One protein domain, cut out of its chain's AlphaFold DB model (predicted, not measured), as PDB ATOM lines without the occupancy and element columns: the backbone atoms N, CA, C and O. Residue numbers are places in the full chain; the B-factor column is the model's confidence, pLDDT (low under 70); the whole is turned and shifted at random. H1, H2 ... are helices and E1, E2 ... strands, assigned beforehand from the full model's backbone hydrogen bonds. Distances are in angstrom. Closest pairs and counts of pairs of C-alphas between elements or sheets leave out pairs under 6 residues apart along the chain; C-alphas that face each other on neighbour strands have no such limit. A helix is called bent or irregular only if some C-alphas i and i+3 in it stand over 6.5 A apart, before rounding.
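What this domain is: This is residues 11 to 92 of the 312 residues of the protein "Uncharacterized protein, isoform A" of Drosophila virilis (UniProt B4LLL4). What does the model look like? It is a flat, loosely joined shape with two strand hairpins as arms: E5 and E6, with short E1 beside E6, make one, and E2 and E3 make the other, reached from E1. H1 packs on E3, and H2 lies between H1 and the small strand pair E4 and E7. How is it made up? The 82 printed residues hold two named helices and seven named strands, in the order E1 E2 E3 H1 H2 E4 E5 E6 E7, a mixed class; the largest sheet runs E1 E6 E5 and is mixed, while E2 with E3 and E4 with E7 are antiparallel. It is only just compact, close to loose, with a radius of gyration of the C-alphas of 14.1 A and spans of 39 by 34 by 18 A.

Where its parts are: Where is the largest sheet? E1 is residues 11 to 13, 7.1 A, from C-alpha 11 at (-8.606, 13.203, -36.896); E6 is residues 79 to 84, 16.1 A; E5 is residues 71 to 75, 12.7 A. Where are the other strands? E2 is residues 16 to 20, 13.3 A, and E3 is residues 26 to 30, 13.2 A. E4 is residues 63 to 65, 6.5 A, and E7 is residues 89 to 91, 6.9 A, ending with C-alpha 91 at (-9.012, 12.265, -51.613). Where are the helices? H1 is residues 40 to 47, 10.5 A, and H2 is residues 51 to 57, 10.2 A.

How they stand to each other: How are the strands paired? E5 and E6 form a hairpin, with N 73 and O 81 2.9 A apart; E1 is parallel to E6, with N 12 and O 82 2.9 A apart. E1 runs on into E2 at 69 degrees, and E2 and E3 form a hairpin, with N 19 and O 27 2.8 A apart. E4 and E7 are antiparallel, with N 64 and O 90 2.8 A apart. Where do the helices stand? The closest C-alphas of E3 and H1, Met 28 and Phe 43, are 6.9 A apart, as are those of H2 and E7, Ile 56 and Asn 91. H1 and H2 only just touch, with 3 pairs of C-alphas within 8 A and only at the corner, about perpendicular at 75 degrees. How do the helix backbones run? Every O i to N i+4 pair of H1 is within hydrogen-bond range; in H2 it is 1 of 3, beside 2 of 4 O i to N i+3 pairs, and H2 is irregular, with C-alphas 52 and 55 7.2 A apart.

The domain as a whole: How far does it reach? The two C-alphas farthest apart, those of Gln 23 and Ile 92, are 42.8 A apart. Is it whole, and how sure? The printed part has no cut and no long link. Its mean pLDDT is 88.3, and residues 59 to 61 are under 70.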
ATOM      1  N   ARG A  11      -8.251  14.185 -35.861       89.06
ATOM      2  CA  ARG A  11      -8.606  13.203 -36.896       89.06
ATOM      3  C   ARG A  11      -7.425  12.259 -37.138       89.06
ATOM      4  O   ARG A  11      -6.291  12.716 -37.261       89.06
ATOM      5  N   LEU A  12      -7.690  10.955 -37.180       90.62
ATOM      6  CA  LEU A  12      -6.699   9.883 -37.320       90.62
ATOM      7  C   LEU A  12      -7.210   8.809 -38.287       90.62
ATOM      8  O   LEU A  12      -8.398   8.507 -38.291       90.62
ATOM      9  N   VAL A  13      -6.315   8.177 -39.048       91.06
ATOM     10  CA  VAL A  13      -6.658   7.061 -39.948       91.06
ATOM     11  C   VAL A  13      -5.994   5.773 -39.461       91.06
ATOM     12  O   VAL A  13      -4.789   5.746 -39.198       91.06
ATOM     13  N   ARG A  14      -6.768   4.689 -39.331       92.12
ATOM     14  CA  ARG A  14      -6.283   3.368 -38.905       92.12
ATOM     15  C   ARG A  14      -5.680   2.610 -40.091       92.12
ATOM     16  O   ARG A  14      -6.338   1.809 -40.742       92.12
ATOM     17  N   PHE A  15      -4.395   2.827 -40.361       91.69
ATOM     18  CA  PHE A  15      -3.690   2.116 -41.442       91.69
ATOM     19  C   PHE A  15      -3.387   0.635 -41.149       91.69
ATOM     20  O   PHE A  15      -3.116  -0.146 -42.064       91.69
ATOM     21  N   GLY A  16      -3.401   0.233 -39.880       92.56
ATOM     22  CA  GLY A  16      -3.056  -1.123 -39.479       92.56
ATOM     23  C   GLY A  16      -3.295  -1.398 -38.006       92.56
ATOM     24  O   GLY A  16      -3.480  -0.476 -37.211       92.56
ATOM     25  N   ASP A  17      -3.260  -2.681 -37.674       93.00
ATOM     26  CA  ASP A  17      -3.485  -3.203 -36.332       93.00
ATOM     27  C   ASP A  17      -2.161  -3.701 -35.733       93.00
ATOM     28  O   ASP A  17      -1.334  -4.295 -36.431       93.00
ATOM     29  N   VAL A  18      -1.943  -3.448 -34.439       94.44
ATOM     30  CA  VAL A  18      -0.755  -3.912 -33.707       94.44
ATOM     31  C   VAL A  18      -1.130  -5.152 -32.905       94.44
ATOM     32  O   VAL A  18      -1.937  -5.090 -31.980       94.44
ATOM     33  N   LEU A  19      -0.535  -6.279 -33.277       93.94
ATOM     34  CA  LEU A  19      -0.764  -7.602 -32.714       93.94
ATOM     35  C   LEU A  19       0.439  -8.038 -31.871       93.94
ATOM     36  O   LEU A  19       1.561  -7.562 -32.064       93.94
ATOM     37  N   TYR A  20       0.209  -8.969 -30.948       94.81
ATOM     38  CA  TYR A  20       1.238  -9.523 -30.072       94.81
ATOM     39  C   TYR A  20       1.297 -11.041 -30.233       94.81
ATOM     40  O   TYR A  20       0.299 -11.735 -30.051       94.81
ATOM     41  N   ASP A  21       2.469 -11.541 -30.604       92.31
ATOM     42  CA  ASP A  21       2.741 -12.965 -30.793       92.31
ATOM     43  C   ASP A  21       3.018 -13.672 -29.453       92.31
ATOM     44  O   ASP A  21       3.470 -13.053 -28.487       92.31
ATOM     45  N   GLN A  22       2.850 -14.997 -29.409       93.69
ATOM     46  CA  GLN A  22       3.214 -15.838 -28.263       93.69
ATOM     47  C   GLN A  22       4.694 -15.661 -27.870       93.69
ATOM     48  O   GLN A  22       5.039 -15.707 -26.690       93.69
ATOM     49  N   GLN A  23       5.563 -15.377 -28.846       92.00
ATOM     50  CA  GLN A  23       6.980 -15.047 -28.638       92.00
ATOM     51  C   GLN A  23       7.229 -13.611 -28.129       92.00
ATOM     52  O   GLN A  23       8.360 -13.132 -28.180       92.00
ATOM     53  N   LYS A  24       6.194 -12.901 -27.661       90.44
ATOM     54  CA  LYS A  24       6.254 -11.509 -27.179       90.44
ATOM     55  C   LYS A  24       6.694 -10.474 -28.226       90.44
ATOM     56  O   LYS A  24       7.127  -9.374 -27.881       90.44
ATOM     57  N   ARG A  25       6.567 -10.816 -29.510       91.38
ATOM     58  CA  ARG A  25       6.917  -9.947 -30.642       91.38
ATOM     59  C   ARG A  25       5.719  -9.084 -31.025       91.38
ATOM     60  O   ARG A  25       4.606  -9.595 -31.139       91.38
ATOM     61  N   LEU A  26       5.961  -7.797 -31.259       94.00
ATOM     62  CA  LEU A  26       4.975  -6.892 -31.847       94.00
ATOM     63  C   LEU A  26       4.941  -7.099 -33.365       94.00
ATOM     64  O   LEU A  26       5.982  -7.092 -34.021       94.00
ATOM     65  N   ILE A  27       3.742  -7.278 -33.912       95.00
ATOM     66  CA  ILE A  27       3.497  -7.486 -35.340       95.00
ATOM     67  C   ILE A  27       2.506  -6.422 -35.810       95.00
ATOM     68  O   ILE A  27       1.411  -6.320 -35.272       95.00
ATOM     69  N   MET A  28       2.865  -5.636 -36.821       95.88
ATOM     70  CA  MET A  28       1.966  -4.663 -37.449       95.88
ATOM     71  C   MET A  28       1.332  -5.277 -38.693       95.88
ATOM     72  O   MET A  28       2.047  -5.697 -39.602       95.88
ATOM     73  N   LEU A  29       0.004  -5.318 -38.749       95.44
ATOM     74  CA  LEU A  29      -0.764  -5.810 -39.888       95.44
ATOM     75  C   LEU A  29      -1.317  -4.626 -40.688       95.44
ATOM     76  O   LEU A  29      -2.084  -3.830 -40.155       95.44
ATOM     77  N   CYS A  30      -0.956  -4.503 -41.967       94.56
ATOM     78  CA  CYS A  30      -1.551  -3.500 -42.852       94.56
ATOM     79  C   CYS A  30      -2.999  -3.874 -43.170       94.56
ATOM     80  O   CYS A  30      -3.246  -4.886 -43.826       94.56
ATOM     81  N   ARG A  31      -3.952  -3.036 -42.764       91.69
ATOM     82  CA  ARG A  31      -5.387  -3.342 -42.848       91.69
ATOM     83  C   ARG A  31      -5.894  -3.434 -44.291       91.69
ATOM     84  O   ARG A  31      -6.769  -4.237 -44.594       91.69
ATOM     85  N   SER A  32      -5.273  -2.685 -45.201       91.69
ATOM     86  CA  SER A  32      -5.694  -2.593 -46.606       91.69
ATOM     87  C   SER A  32      -5.058  -3.630 -47.541       91.69
ATOM     88  O   SER A  32      -5.556  -3.831 -48.642       91.69
ATOM     89  N   CYS A  33      -3.958  -4.288 -47.149       91.44
ATOM     90  CA  CYS A  33      -3.342  -5.354 -47.966       91.44
ATOM     91  C   CYS A  33      -3.027  -6.653 -47.206       91.44
ATOM     92  O   CYS A  33      -2.464  -7.578 -47.790       91.44
ATOM     93  N   GLN A  34      -3.370  -6.716 -45.916       92.56
ATOM     94  CA  GLN A  34      -3.236  -7.876 -45.027       92.56
ATOM     95  C   GLN A  34      -1.804  -8.442 -44.913       92.56
ATOM     96  O   GLN A  34      -1.596  -9.599 -44.549       92.56
ATOM     97  N   ARG A  35      -0.785  -7.617 -45.198       93.12
ATOM     98  CA  ARG A  35       0.633  -7.959 -45.000       93.12
ATOM     99  C   ARG A  35       1.084  -7.591 -43.594       93.12
ATOM    100  O   ARG A  35       0.756  -6.511 -43.104       93.12
ATOM    101  N   HIS A  36       1.861  -8.476 -42.977       94.25
ATOM    102  CA  HIS A  36       2.404  -8.289 -41.636       94.25
ATOM    103  C   HIS A  36       3.866  -7.816 -41.666       94.25
ATOM    104  O   HIS A  36       4.627  -8.157 -42.572       94.25
ATOM    105  N   TYR A  37       4.258  -7.050 -40.651       95.19
ATOM    106  CA  TYR A  37       5.569  -6.418 -40.519       95.19
ATOM    107  C   TYR A  37       6.059  -6.521 -39.072       95.19
ATOM    108  O   TYR A  37       5.311  -6.238 -38.140       95.19
ATOM    109  N   LEU A  38       7.324  -6.907 -38.879       93.75
ATOM    110  CA  LEU A  38       7.948  -7.042 -37.550       93.75
ATOM    111  C   LEU A  38       8.708  -5.778 -37.099       93.75
ATOM    112  O   LEU A  38       9.109  -5.677 -35.947       93.75
ATOM    113  N   SER A  39       8.918  -4.818 -38.005       94.06
ATOM    114  CA  SER A  39       9.581  -3.536 -37.736       94.06
ATOM    115  C   SER A  39       8.679  -2.378 -38.154       94.06
ATOM    116  O   SER A  39       8.069  -2.419 -39.226       94.06
ATOM    117  N   MET A  40       8.626  -1.334 -37.322       92.94
ATOM    118  CA  MET A  40       7.853  -0.119 -37.596       92.94
ATOM    119  C   MET A  40       8.368   0.611 -38.842       92.94
ATOM    120  O   MET A  40       7.579   1.133 -39.620       92.94
ATOM    121  N   GLU A  41       9.678   0.587 -39.086       94.75
ATOM    122  CA  GLU A  41      10.294   1.174 -40.281       94.75
ATOM    123  C   GLU A  41       9.871   0.426 -41.559       94.75
ATOM    124  O   GLU A  41       9.501   1.033 -42.567       94.75
ATOM    125  N   ALA A  42       9.830  -0.910 -41.503       94.44
ATOM    126  CA  ALA A  42       9.335  -1.738 -42.603       94.44
ATOM    127  C   ALA A  42       7.835  -1.499 -42.868       94.44
ATOM    128  O   ALA A  42       7.400  -1.508 -44.019       94.44
ATOM    129  N   PHE A  43       7.052  -1.232 -41.818       95.19
ATOM    130  CA  PHE A  43       5.645  -0.859 -41.943       95.19
ATOM    131  C   PHE A  43       5.468   0.544 -42.551       95.19
ATOM    132  O   PHE A  43       4.741   0.696 -43.529       95.19
ATOM    133  N   GLN A  44       6.187   1.562 -42.067       92.56
ATOM    134  CA  GLN A  44       6.140   2.929 -42.610       92.56
ATOM    135  C   GLN A  44       6.563   2.989 -44.088       92.56
ATOM    136  O   GLN A  44       5.875   3.587 -44.917       92.56
ATOM    137  N   THR A  45       7.660   2.313 -44.448       93.62
ATOM    138  CA  THR A  45       8.125   2.213 -45.845       93.62
ATOM    139  C   THR A  45       7.204   1.375 -46.734       93.62
ATOM    140  O   THR A  45       7.256   1.503 -47.960       93.62
ATOM    141  N   HIS A  46       6.350   0.534 -46.145       93.81
ATOM    142  CA  HIS A  46       5.256  -0.119 -46.849       93.81
ATOM    143  C   HIS A  46       4.062   0.823 -47.063       93.81
ATOM    144  O   HIS A  46       3.542   0.851 -48.176       93.81
ATOM    145  N   LEU A  47       3.645   1.614 -46.067       91.56
ATOM    146  CA  LEU A  47       2.488   2.516 -46.181       91.56
ATOM    147  C   LEU A  47       2.621   3.511 -47.346       91.56
ATOM    148  O   LEU A  47       1.667   3.697 -48.097       91.56
ATOM    149  N   SER A  48       3.815   4.062 -47.584       89.50
ATOM    150  CA  SER A  48       4.083   4.952 -48.730       89.50
ATOM    151  C   SER A  48       4.059   4.253 -50.103       89.50
ATOM    152  O   SER A  48       3.960   4.914 -51.139       89.50
ATOM    153  N   LYS A  49       4.134   2.916 -50.131       90.50
ATOM    154  CA  LYS A  49       4.128   2.075 -51.345       90.50
ATOM    155  C   LYS A  49       2.829   1.282 -51.528       90.50
ATOM    156  O   LYS A  49       2.603   0.723 -52.599       90.50
ATOM    157  N   CYS A  50       1.994   1.186 -50.497       90.81
ATOM    158  CA  CYS A  50       0.780   0.382 -50.496       90.81
ATOM    159  C   CYS A  50      -0.299   1.048 -51.355       90.81
ATOM    160  O   CYS A  50      -0.818   2.096 -50.987       90.81
ATOM    161  N   ILE A  51      -0.661   0.424 -52.479       85.69
ATOM    162  CA  ILE A  51      -1.595   0.971 -53.481       85.69
ATOM    163  C   ILE A  51      -2.889   1.498 -52.834       85.69
ATOM    164  O   ILE A  51      -3.315   2.612 -53.129       85.69
ATOM    165  N   ALA A  52      -3.459   0.734 -51.898       82.56
ATOM    166  CA  ALA A  52      -4.735   1.042 -51.261       82.56
ATOM    167  C   ALA A  52      -4.706   2.233 -50.280       82.56
ATOM    168  O   ALA A  52      -5.755   2.804 -50.023       82.56
ATOM    169  N   VAL A  53      -3.542   2.638 -49.750       86.69
ATOM    170  CA  VAL A  53      -3.437   3.767 -48.789       86.69
ATOM    171  C   VAL A  53      -2.475   4.867 -49.224       86.69
ATOM    172  O   VAL A  53      -2.462   5.935 -48.620       86.69
ATOM    173  N   LYS A  54      -1.705   4.664 -50.297       83.75
ATOM    174  CA  LYS A  54      -0.785   5.667 -50.847       83.75
ATOM    175  C   LYS A  54      -1.496   6.998 -51.105       83.75
ATOM    176  O   LYS A  54      -0.956   8.042 -50.772       83.75
ATOM    177  N   HIS A  55      -2.724   6.958 -51.624       79.69
ATOM    178  CA  HIS A  55      -3.527   8.152 -51.897       79.69
ATOM    179  C   HIS A  55      -3.966   8.932 -50.638       79.69
ATOM    180  O   HIS A  55      -4.403  10.065 -50.785       79.69
ATOM    181  N   ILE A  56      -3.843   8.344 -49.438       84.00
ATOM    182  CA  ILE A  56      -4.117   8.959 -48.124       84.00
ATOM    183  C   ILE A  56      -2.801   9.373 -47.439       84.00
ATOM    184  O   ILE A  56      -2.718  10.390 -46.762       84.00
ATOM    185  N   VAL A  57      -1.751   8.560 -47.596       79.94
ATOM    186  CA  VAL A  57      -0.441   8.754 -46.948       79.94
ATOM    187  C   VAL A  57       0.421   9.784 -47.689       79.94
ATOM    188  O   VAL A  57       1.254  10.440 -47.072       79.94
ATOM    189  N   THR A  58       0.246   9.920 -49.008       76.31
ATOM    190  CA  THR A  58       1.013  10.845 -49.860       76.31
ATOM    191  C   THR A  58       0.134  11.881 -50.567       76.31
ATOM    192  O   THR A  58       0.580  12.466 -51.555       76.31
ATOM    193  N   SER A  59      -1.110  12.088 -50.128       69.94
ATOM    194  CA  SER A  59      -1.951  13.186 -50.619       69.94
ATOM    195  C   SER A  59      -1.351  14.528 -50.215       69.94
ATOM    196  O   SER A  59      -1.177  14.811 -49.031       69.94
ATOM    197  N   ILE A  60      -1.056  15.351 -51.219       64.06
ATOM    198  CA  ILE A  60      -0.795  16.790 -51.058       64.06
ATOM    199  C   ILE A  60      -2.133  17.541 -50.895       64.06
ATOM    200  O   ILE A  60      -2.183  18.603 -50.280       64.06
ATOM    201  N   ASP A  61      -3.209  16.948 -51.418       67.44
ATOM    202  CA  ASP A  61      -4.569  17.478 -51.429       67.44
ATOM    203  C   ASP A  61      -5.335  17.206 -50.125       67.44
ATOM    204  O   ASP A  61      -4.986  16.325 -49.334       67.44
ATOM    205  N   GLU A  62      -6.424  17.948 -49.928       79.62
ATOM    206  CA  GLU A  62      -7.301  17.798 -48.770       79.62
ATOM    207  C   GLU A  62      -8.112  16.486 -48.827       79.62
ATOM    208  O   GLU A  62      -8.605  16.050 -49.873       79.62
ATOM    209  N   LEU A  63      -8.224  15.829 -47.669       85.94
ATOM    210  CA  LEU A  63      -8.900  14.543 -47.506       85.94
ATOM    211  C   LEU A  63     -10.322  14.747 -46.976       85.94
ATOM    212  O   LEU A  63     -10.525  15.407 -45.953       85.94
ATOM    213  N   GLN A  64     -11.294  14.116 -47.628       84.38
ATOM    214  CA  GLN A  64     -12.667  14.011 -47.155       84.38
ATOM    215  C   GLN A  64     -12.806  12.803 -46.224       84.38
ATOM    216  O   GLN A  64     -12.304  11.716 -46.512       84.38
ATOM    217  N   TYR A  65     -13.516  13.000 -45.115       87.56
ATOM    218  CA  TYR A  65     -13.749  11.990 -44.086       87.56
ATOM    219  C   TYR A  65     -15.251  11.720 -43.968       87.56
ATOM    220  O   TYR A  65     -16.027  12.652 -43.766       87.56
ATOM    221  N   ASP A  66     -15.646  10.456 -44.074       85.06
ATOM    222  CA  ASP A  66     -17.019   9.993 -43.858       85.06
ATOM    223  C   ASP A  66     -17.347  10.019 -42.352       85.06
ATOM    224  O   ASP A  66     -16.795   9.244 -41.565       85.06
ATOM    225  N   GLU A  67     -18.213  10.948 -41.929       87.81
ATOM    226  CA  GLU A  67     -18.581  11.106 -40.517       87.81
ATOM    227  C   GLU A  67     -19.465   9.972 -39.979       87.81
ATOM    228  O   GLU A  67     -19.476   9.766 -38.765       87.81
ATOM    229  N   GLU A  68     -20.158   9.214 -40.834       86.81
ATOM    230  CA  GLU A  68     -21.013   8.098 -40.406       86.81
ATOM    231  C   GLU A  68     -20.174   6.896 -39.955       86.81
ATOM    232  O   GLU A  68     -20.556   6.158 -39.047       86.81
ATOM    233  N   LYS A  69     -18.988   6.729 -40.552       85.31
ATOM    234  CA  LYS A  69     -18.044   5.638 -40.264       85.31
ATOM    235  C   LYS A  69     -16.965   6.001 -39.235       85.31
ATOM    236  O   LYS A  69     -15.951   5.305 -39.143       85.31
ATOM    237  N   ARG A  70     -17.143   7.083 -38.469       87.88
ATOM    238  CA  ARG A  70     -16.157   7.526 -37.469       87.88
ATOM    239  C   ARG A  70     -16.247   6.729 -36.167       87.88
ATOM    240  O   ARG A  70     -17.317   6.560 -35.590       87.88
ATOM    241  N   GLU A  71     -15.096   6.335 -35.639       88.12
ATOM    242  CA  GLU A  71     -14.953   5.826 -34.278       88.12
ATOM    243  C   GLU A  71     -14.417   6.947 -33.375       88.12
ATOM    244  O   GLU A  71     -13.235   7.300 -33.424       88.12
ATOM    245  N   THR A  72     -15.283   7.520 -32.536       88.75
ATOM    246  CA  THR A  72     -14.885   8.542 -31.559       88.75
ATOM    247  C   THR A  72     -14.335   7.896 -30.284       88.75
ATOM    248  O   THR A  72     -14.998   7.063 -29.666       88.75
ATOM    249  N   ARG A  73     -13.147   8.317 -29.831       88.00
ATOM    250  CA  ARG A  73     -12.573   7.934 -28.526       88.00
ATOM    251  C   ARG A  73     -12.114   9.149 -27.732       88.00
ATOM    252  O   ARG A  73     -11.402   9.996 -28.256       88.00
ATOM    253  N   LEU A  74     -12.436   9.192 -26.441       88.25
ATOM    254  CA  LEU A  74     -11.927  10.213 -25.525       88.25
ATOM    255  C   LEU A  74     -10.681   9.693 -24.791       88.25
ATOM    256  O   LEU A  74     -10.756   8.725 -24.038       88.25
ATOM    257  N   VAL A  75      -9.537  10.350 -24.979       85.06
ATOM    258  CA  VAL A  75      -8.273  10.026 -24.300       85.06
ATOM    259  C   VAL A  75      -8.025  11.006 -23.153       85.06
ATOM    260  O   VAL A  75      -8.201  12.222 -23.284       85.06
ATOM    261  N   ASN A  76      -7.629  10.458 -21.998       82.50
ATOM    262  CA  ASN A  76      -7.317  11.185 -20.759       82.50
ATOM    263  C   ASN A  76      -8.404  12.188 -20.313       82.50
ATOM    264  O   ASN A  76      -8.098  13.207 -19.694       82.50
ATOM    265  N   GLY A  77      -9.670  11.925 -20.669       77.50
ATOM    266  CA  GLY A  77     -10.828  12.772 -20.353       77.50
ATOM    267  C   GLY A  77     -10.812  14.172 -20.983       77.50
ATOM    268  O   GLY A  77     -11.612  15.013 -20.587       77.50
ATOM    269  N   LYS A  78      -9.879  14.458 -21.904       80.69
ATOM    270  CA  LYS A  78      -9.603  15.824 -22.395       80.69
ATOM    271  C   LYS A  78      -9.439  15.932 -23.905       80.69
ATOM    272  O   LYS A  78      -9.682  17.008 -24.438       80.69
ATOM    273  N   GLN A  79      -9.004  14.869 -24.580       86.81
ATOM    274  CA  GLN A  79      -8.747  14.889 -26.017       86.81
ATOM    275  C   GLN A  79      -9.680  13.922 -26.738       86.81
ATOM    276  O   GLN A  79      -9.640  12.718 -26.499       86.81
ATOM    277  N   GLU A  80     -10.497  14.454 -27.637       89.25
ATOM    278  CA  GLU A  80     -11.318  13.659 -28.543       89.25
ATOM    279  C   GLU A  80     -10.481  13.217 -29.752       89.25
ATOM    280  O   GLU A  80      -9.821  14.031 -30.404       89.25
ATOM    281  N   LEU A  81     -10.495  11.920 -30.043       91.62
ATOM    282  CA  LEU A  81      -9.917  11.314 -31.234       91.62
ATOM    283  C   LEU A  81     -11.055  10.861 -32.146       91.62
ATOM    284  O   LEU A  81     -11.934  10.124 -31.706       91.62
ATOM    285  N   LEU A  82     -11.005  11.270 -33.409       91.69
ATOM    286  CA  LEU A  82     -11.910  10.832 -34.465       91.69
ATOM    287  C   LEU A  82     -11.123   9.873 -35.359       91.69
ATOM    288  O   LEU A  82     -10.254  10.308 -36.116       91.69
ATOM    289  N   ILE A  83     -11.357   8.572 -35.201       92.38
ATOM    290  CA  ILE A  83     -10.614   7.514 -35.889       92.38
ATOM    291  C   ILE A  83     -11.438   7.029 -37.082       92.38
ATOM    292  O   ILE A  83     -12.602   6.668 -36.931       92.38
ATOM    293  N   TYR A  84     -10.821   6.998 -38.257       92.62
ATOM    294  CA  TYR A  84     -11.440   6.573 -39.509       92.62
ATOM    295  C   TYR A  84     -10.738   5.329 -40.058       92.62
ATOM    296  O   TYR A  84      -9.516   5.187 -39.960       92.62
ATOM    297  N   GLU A  85     -11.514   4.430 -40.652       90.12
ATOM    298  CA  GLU A  85     -10.987   3.334 -41.469       90.12
ATOM    299  C   GLU A  85     -10.502   3.865 -42.832       90.12
ATOM    300  O   GLU A  85     -11.029   4.879 -43.294       90.12
ATOM    301  N   PRO A  86      -9.539   3.215 -43.515       87.69
ATOM    302  CA  PRO A  86      -9.031   3.694 -44.804       87.69
ATOM    303  C   PRO A  86     -10.131   3.906 -45.856       87.69
ATOM    304  O   PRO A  86     -10.121   4.914 -46.551       87.69
ATOM    305  N   ASP A  87     -11.129   3.020 -45.902       85.12
ATOM    306  CA  ASP A  87     -12.255   3.081 -46.850       85.12
ATOM    307  C   ASP A  87     -13.250   4.230 -46.555       85.12
ATOM    308  O   ASP A  87     -14.112   4.551 -47.377       85.12
ATOM    309  N   ALA A  88     -13.153   4.841 -45.369       85.31
ATOM    310  CA  ALA A  88     -13.939   5.999 -44.937       85.31
ATOM    311  C   ALA A  88     -13.250   7.340 -45.258       85.31
ATOM    312  O   ALA A  88     -13.784   8.401 -44.931       85.31
ATOM    313  N   VAL A  89     -12.067   7.308 -45.881       86.19
ATOM    314  CA  VAL A  89     -11.283   8.493 -46.236       86.19
ATOM    315  C   VAL A  89     -11.075   8.514 -47.743       86.19
ATOM    316  O   VAL A  89     -10.564   7.559 -48.320       86.19
ATOM    317  N   ARG A  90     -11.466   9.611 -48.394       81.94
ATOM    318  CA  ARG A  90     -11.300   9.801 -49.842       81.94
ATOM    319  C   ARG A  90     -10.478  11.056 -50.097       81.94
ATOM    320  O   ARG A  90     -10.622  12.048 -49.391       81.94
ATOM    321  N   ASN A  91      -9.624  11.034 -51.114       80.69
ATOM    322  CA  ASN A  91      -9.012  12.265 -51.613       80.69
ATOM    323  C   ASN A  91     -10.062  13.005 -52.463       80.69
ATOM    324  O   ASN A  91     -10.661  12.393 -53.343       80.69
ATOM    325  N   ILE A  92     -10.278  14.297 -52.205       71.19
ATOM    326  CA  ILE A  92     -11.261  15.129 -52.923       71.19
ATOM    327  C   ILE A  92     -10.944  15.192 -54.432       71.19
ATOM    328  O   ILE A  92     -11.850  15.175 -55.260       71.19
TER     329      ILE A  92